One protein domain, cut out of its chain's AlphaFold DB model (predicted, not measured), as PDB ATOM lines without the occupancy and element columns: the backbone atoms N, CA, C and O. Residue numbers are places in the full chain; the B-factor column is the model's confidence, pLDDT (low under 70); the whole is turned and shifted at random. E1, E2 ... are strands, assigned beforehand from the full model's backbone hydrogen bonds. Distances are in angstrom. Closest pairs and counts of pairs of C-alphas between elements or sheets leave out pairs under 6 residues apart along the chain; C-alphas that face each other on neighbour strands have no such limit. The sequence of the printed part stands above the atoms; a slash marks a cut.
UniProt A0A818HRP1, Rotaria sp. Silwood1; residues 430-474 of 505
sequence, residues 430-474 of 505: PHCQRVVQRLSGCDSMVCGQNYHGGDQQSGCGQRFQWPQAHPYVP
ATOM      1  N   PRO A 430      35.133 -34.920  -8.684       97.38
ATOM      2  CA  PRO A 430      34.362 -35.817  -9.549       97.38
ATOM      3  C   PRO A 430      34.912 -37.251  -9.611       97.38
ATOM      4  O   PRO A 430      34.188 -38.162  -9.996       97.38
ATOM      5  N   HIS A 431      36.171 -37.467  -9.215       97.00
ATOM      6  CA  HIS A 431      36.819 -38.780  -9.276       97.00
ATOM      7  C   HIS A 431      36.722 -39.569  -7.967       97.00
ATOM      8  O   HIS A 431      36.491 -40.772  -8.000       97.00
ATOM      9  N   CYS A 432      36.914 -38.915  -6.815       96.00
ATOM     10  CA  CYS A 432      36.941 -39.591  -5.509       96.00
ATOM     11  C   CYS A 432      35.912 -39.070  -4.499       96.00
ATOM     12  O   CYS A 432      35.910 -39.523  -3.360       96.00
ATOM     13  N   GLN A 433      35.074 -38.102  -4.884       95.94
ATOM     14  CA  GLN A 433      34.010 -37.507  -4.061       95.94
ATOM     15  C   GLN A 433      34.478 -36.824  -2.766       95.94
ATOM     16  O   GLN A 433      33.673 -36.489  -1.903       95.94
ATOM     17  N   ARG A 434      35.781 -36.559  -2.614       95.19
ATOM     18  CA  ARG A 434      36.300 -35.799  -1.471       95.19
ATOM     19  C   ARG A 434      35.877 -34.330  -1.557       95.19
ATOM     20  O   ARG A 434      35.898 -33.752  -2.642       95.19
ATOM     21  N   VAL A 435      35.554 -33.730  -0.410       95.69
ATOM     22  CA  VAL A 435      35.266 -32.294  -0.285       95.69
ATOM     23  C   VAL A 435      36.544 -31.492  -0.533       95.69
ATOM     24  O   VAL A 435      37.561 -31.715   0.122       95.69
ATOM     25  N   VAL A 436      36.492 -30.570  -1.486       95.62
ATOM     26  CA  VAL A 436      37.584 -29.670  -1.862       95.62
ATOM     27  C   VAL A 436      37.095 -28.236  -1.698       95.62
ATOM     28  O   VAL A 436      36.003 -27.899  -2.155       95.62
ATOM     29  N   GLN A 437      37.908 -27.392  -1.066       95.25
ATOM     30  CA  GLN A 437      37.688 -25.950  -0.967       95.25
ATOM     31  C   GLN A 437      38.512 -25.228  -2.038       95.25
ATOM     32  O   GLN A 437      39.665 -25.584  -2.285       95.25
ATOM     33  N   ARG A 438      37.949 -24.188  -2.659       92.19
ATOM     34  CA  ARG A 438      38.694 -23.328  -3.585       92.19
ATOM     35  C   ARG A 438      39.375 -22.196  -2.813       92.19
ATOM     36  O   ARG A 438      38.692 -21.339  -2.264       92.19
ATOM     37  N   LEU A 439      40.710 -22.191  -2.790       89.75
ATOM     38  CA  LEU A 439      41.516 -21.177  -2.089       89.75
ATOM     39  C   LEU A 439      41.920 -19.984  -2.974       89.75
ATOM     40  O   LEU A 439      42.304 -18.941  -2.454       89.75
ATOM     41  N   SER A 440      41.851 -20.115  -4.304       87.44
ATOM     42  CA  SER A 440      42.283 -19.086  -5.260       87.44
ATOM     43  C   SER A 440      41.332 -18.963  -6.458       87.44
ATOM     44  O   SER A 440      40.395 -19.741  -6.610       87.44
ATOM     45  N   GLY A 441      41.546 -17.963  -7.318       90.44
ATOM     46  CA  GLY A 441      40.671 -17.674  -8.463       90.44
ATOM     47  C   GLY A 441      40.821 -18.600  -9.678       90.44
ATOM     48  O   GLY A 441      40.207 -18.323 -10.702       90.44
ATOM     49  N   CYS A 442      41.643 -19.654  -9.617       91.62
ATOM     50  CA  CYS A 442      41.790 -20.586 -10.736       91.62
ATOM     51  C   CYS A 442      40.701 -21.665 -10.687       91.62
ATOM     52  O   CYS A 442      40.483 -22.284  -9.649       91.62
ATOM     53  N   ASP A 443      40.051 -21.924 -11.822       95.19
ATOM     54  CA  ASP A 443      39.057 -22.997 -11.933       95.19
ATOM     55  C   ASP A 443      39.690 -24.377 -12.175       95.19
ATOM     56  O   ASP A 443      39.032 -25.396 -11.977       95.19
ATOM     57  N   SER A 444      40.970 -24.433 -12.556       94.88
ATOM     58  CA  SER A 444      41.709 -25.686 -12.728       94.88
ATOM     59  C   SER A 444      42.253 -26.166 -11.383       94.88
ATOM     60  O   SER A 444      43.154 -25.554 -10.810       94.88
ATOM     61  N   MET A 445      41.706 -27.270 -10.875       94.88
ATOM     62  CA  MET A 445      42.005 -27.804  -9.545       94.88
ATOM     63  C   MET A 445      42.691 -29.170  -9.640       94.88
ATOM     64  O   MET A 445      42.420 -29.952 -10.551       94.88
ATOM     65  N   VAL A 446      43.549 -29.487  -8.666       95.06
ATOM     66  CA  VAL A 446      44.139 -30.822  -8.473       95.06
ATOM     67  C   VAL A 446      43.665 -31.354  -7.123       95.06
ATOM     68  O   VAL A 446      43.886 -30.725  -6.090       95.06
ATOM     69  N   CYS A 447      42.987 -32.503  -7.094       95.88
ATOM     70  CA  CYS A 447      42.467 -33.040  -5.836       95.88
ATOM     71  C   CYS A 447      43.607 -33.411  -4.870       95.88
ATOM     72  O   CYS A 447      44.343 -34.365  -5.119       95.88
ATOM     73  N   GLY A 448      43.701 -32.692  -3.746       93.00
ATOM     74  CA  GLY A 448      44.724 -32.890  -2.715       93.00
ATOM     75  C   GLY A 448      46.011 -32.089  -2.927       93.00
ATOM     76  O   GLY A 448      46.975 -32.328  -2.211       93.00
ATOM     77  N   GLN A 449      46.071 -31.163  -3.887       91.81
ATOM     78  CA  GLN A 449      47.263 -30.334  -4.101       91.81
ATOM     79  C   GLN A 449      46.894 -28.892  -4.449       91.81
ATOM     80  O   GLN A 449      45.956 -28.646  -5.208       91.81
ATOM     81  N   ASN A 450      47.682 -27.939  -3.951       86.12
ATOM     82  CA  ASN A 450      47.606 -26.561  -4.431       86.12
ATOM     83  C   ASN A 450      48.130 -26.477  -5.868       86.12
ATOM     84  O   ASN A 450      49.161 -27.062  -6.203       86.12
ATOM     85  N   TYR A 451      47.458 -25.688  -6.709       74.94
ATOM     86  CA  TYR A 451      47.836 -25.525  -8.117       74.94
ATOM     87  C   TYR A 451      49.275 -25.000  -8.300       74.94
ATOM     88  O   TYR A 451      49.951 -25.362  -9.258       74.94
ATOM     89  N   HIS A 452      49.767 -24.190  -7.356       77.38
ATOM     90  CA  HIS A 452      51.123 -23.627  -7.368       77.38
ATOM     91  C   HIS A 452      52.168 -24.475  -6.615       77.38
ATOM     92  O   HIS A 452      53.299 -24.028  -6.439       77.38
ATOM     93  N   GLY A 453      51.819 -25.692  -6.183       76.31
ATOM     94  CA  GLY A 453      52.667 -26.511  -5.312       76.31
ATOM     95  C   GLY A 453      52.691 -26.013  -3.859       76.31
ATOM     96  O   GLY A 453      52.021 -25.044  -3.509       76.31
ATOM     97  N   GLY A 454      53.428 -26.711  -2.990       81.12
ATOM     98  CA  GLY A 454      53.609 -26.350  -1.575       81.12
ATOM     99  C   GLY A 454      52.821 -27.229  -0.603       81.12
ATOM    100  O   GLY A 454      53.435 -27.887   0.229       81.12
ATOM    101  N   ASP A 455      51.499 -27.323  -0.762       82.75
ATOM    102  CA  ASP A 455      50.665 -28.190   0.083       82.75
ATOM    103  C   ASP A 455      50.272 -29.475  -0.648       82.75
ATOM    104  O   ASP A 455      49.580 -29.441  -1.671       82.75
ATOM    105  N   GLN A 456      50.692 -30.613  -0.093       86.50
ATOM    106  CA  GLN A 456      50.195 -31.940  -0.453       86.50
ATOM    107  C   GLN A 456      49.284 -32.447   0.662       86.50
ATOM    108  O   GLN A 456      49.727 -32.807   1.750       86.50
ATOM    109  N   GLN A 457      47.991 -32.479   0.376       90.06
ATOM    110  CA  GLN A 457      46.971 -33.074   1.222       90.06
ATOM    111  C   GLN A 457      46.533 -34.418   0.642       90.06
ATOM    112  O   GLN A 457      46.790 -34.761  -0.513       90.06
ATOM    113  N   SER A 458      45.814 -35.201   1.440       90.06
ATOM    114  CA  SER A 458      45.239 -36.446   0.946       90.06
ATOM    115  C   SER A 458      44.206 -36.168  -0.163       90.06
ATOM    116  O   SER A 458      43.185 -35.518   0.066       90.06
ATOM    117  N   GLY A 459      44.416 -36.709  -1.361       93.25
ATOM    118  CA  GLY A 459      43.517 -36.589  -2.512       93.25
ATOM    119  C   GLY A 459      43.888 -37.588  -3.607       93.25
ATOM    120  O   GLY A 459      44.898 -38.277  -3.492       93.25
ATOM    121  N   CYS A 460      43.069 -37.706  -4.653       95.44
ATOM    122  CA  CYS A 460      43.346 -38.648  -5.747       95.44
ATOM    123  C   CYS A 460      44.371 -38.126  -6.769       95.44
ATOM    124  O   CYS A 460      44.719 -38.848  -7.698       95.44
ATOM    125  N   GLY A 461      44.812 -36.867  -6.649       95.00
ATOM    126  CA  GLY A 461      45.758 -36.237  -7.573       95.00
ATOM    127  C   GLY A 461      45.193 -35.920  -8.963       95.00
ATOM    128  O   GLY A 461      45.896 -35.339  -9.785       95.00
ATOM    129  N   GLN A 462      43.934 -36.269  -9.243       96.50
ATOM    130  CA  GLN A 462      43.306 -36.002 -10.536       96.50
ATOM    131  C   GLN A 462      42.969 -34.519 -10.705       96.50
ATOM    132  O   GLN A 462      42.598 -33.826  -9.748       96.50
ATOM    133  N   ARG A 463      43.091 -34.050 -11.950       96.50
ATOM    134  CA  ARG A 463      42.766 -32.682 -12.368       96.50
ATOM    135  C   ARG A 463      41.288 -32.574 -12.715       96.50
ATOM    136  O   ARG A 463      40.757 -33.454 -13.380       96.50
ATOM    137  N   PHE A 464      40.642 -31.484 -12.321       96.56
ATOM    138  CA  PHE A 464      39.250 -31.214 -12.683       96.56
ATOM    139  C   PHE A 464      38.965 -29.710 -12.758       96.56
ATOM    140  O   PHE A 464      39.713 -28.900 -12.214       96.56
ATOM    141  N   GLN A 465      37.875 -29.343 -13.435       97.44
ATOM    142  CA  GLN A 465      37.388 -27.963 -13.506       97.44
ATOM    143  C   GLN A 465      36.374 -27.706 -12.386       97.44
ATOM    144  O   GLN A 465      35.384 -28.427 -12.258       97.44
ATOM    145  N   TRP A 466      36.594 -26.664 -11.589       96.56
ATOM    146  CA  TRP A 466      35.764 -26.311 -10.437       96.56
ATOM    147  C   TRP A 466      34.270 -26.136 -10.766       96.56
ATOM    148  O   TRP A 466      33.450 -26.696 -10.033       96.56
ATOM    149  N   PRO A 467      33.865 -25.459 -11.865       96.69
ATOM    150  CA  PRO A 467      32.448 -25.294 -12.201       96.69
ATOM    151  C   PRO A 467      31.714 -26.610 -12.498       96.69
ATOM    152  O   PRO A 467      30.499 -26.673 -12.336       96.69
ATOM    153  N   GLN A 468      32.440 -27.654 -12.912       96.31
ATOM    154  CA  GLN A 468      31.881 -28.968 -13.254       96.31
ATOM    155  C   GLN A 468      31.753 -29.899 -12.037       96.31
ATOM    156  O   GLN A 468      31.084 -30.927 -12.112       96.31
ATOM    157  N   ALA A 469      32.394 -29.563 -10.914       97.19
ATOM    158  CA  ALA A 469      32.318 -30.344  -9.687       97.19
ATOM    159  C   ALA A 469      30.964 -30.149  -8.987       97.19
ATOM    160  O   ALA A 469      30.437 -29.034  -8.937       97.19
ATOM    161  N   HIS A 470      30.415 -31.212  -8.399       96.69
ATOM    162  CA  HIS A 470      29.145 -31.139  -7.673       96.69
ATOM    163  C   HIS A 470      29.302 -30.292  -6.397       96.69
ATOM    164  O   HIS A 470      30.319 -30.431  -5.713       96.69
ATOM    165  N   PRO A 471      28.348 -29.411  -6.054       96.88
ATOM    166  CA  PRO A 471      28.390 -28.672  -4.794       96.88
ATOM    167  C   PRO A 471      28.311 -29.619  -3.591       96.88
ATOM    168  O   PRO A 471      27.661 -30.663  -3.658       96.88
ATOM    169  N   TYR A 472      28.982 -29.262  -2.493       96.25
ATOM    170  CA  TYR A 472      28.834 -29.988  -1.232       96.25
ATOM    171  C   TYR A 472      27.415 -29.802  -0.674       96.25
ATOM    172  O   TYR A 472      26.901 -28.685  -0.643       96.25
ATOM    173  N   VAL A 473      26.802 -30.891  -0.205       91.38
ATOM    174  CA  VAL A 473      25.490 -30.877   0.454       91.38
ATOM    175  C   VAL A 473      25.661 -31.420   1.876       91.38
ATOM    176  O   VAL A 473      26.088 -32.569   2.022       91.38
ATOM    177  N   PRO A 474      25.343 -30.638   2.924       85.50
ATOM    178  CA  PRO A 474      25.399 -31.113   4.301       85.50
ATOM    179  C   PRO A 474      24.450 -32.293   4.525       85.50
ATOM    180  O   PRO A 474      23.286 -32.261   4.126       85.50
TER     181      PRO A 474
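AT A GLANCE: This is residues 430 to 474 of the 505 residues of a protein of Rotaria sp. Silwood1 (UniProt A0A818HRP1). This is a small fold of little regular structure, mostly loops, with a short two-stranded hairpin, E2 and E3, near one side and a third short strand, E1, apart from it. The long loop of residues 447 to 462 reaches to one end, and the tail to Pro 474 makes the other. The printed part has 45 residues, 9 of them in named elements, in the order E1, E2, E3; the class is all strand, with no named helix. It is compact, radius of gyration of the C-alphas 10.0 A, spanning 28 by 21 by 17 A.

IN THESE COORDINATES: Find C-alpha 444 at (41.709, -25.686, -12.728), where E2, residues 444 to 446, begins and runs 7.1 A. E3, residues 463 to 465, covers 7.2 A and ends at (37.388, -27.963, -13.506). E1, residues 435 to 437, covers 6.8 A.

HOW THE PARTS SIT: E2 and E3 are antiparallel at 145 degrees; look at N 445 and O 464, 2.9 A apart, within hydrogen-bond range. E1 pairs with no named strand and is apart from both.

THE WHOLE: The C-alphas of Gly 453 and Pro 474, the two farthest apart, are 29.3 A apart. The link from E2 to E3 is long. The printed part has no cut, and no printed residue is under 70 in pLDDT.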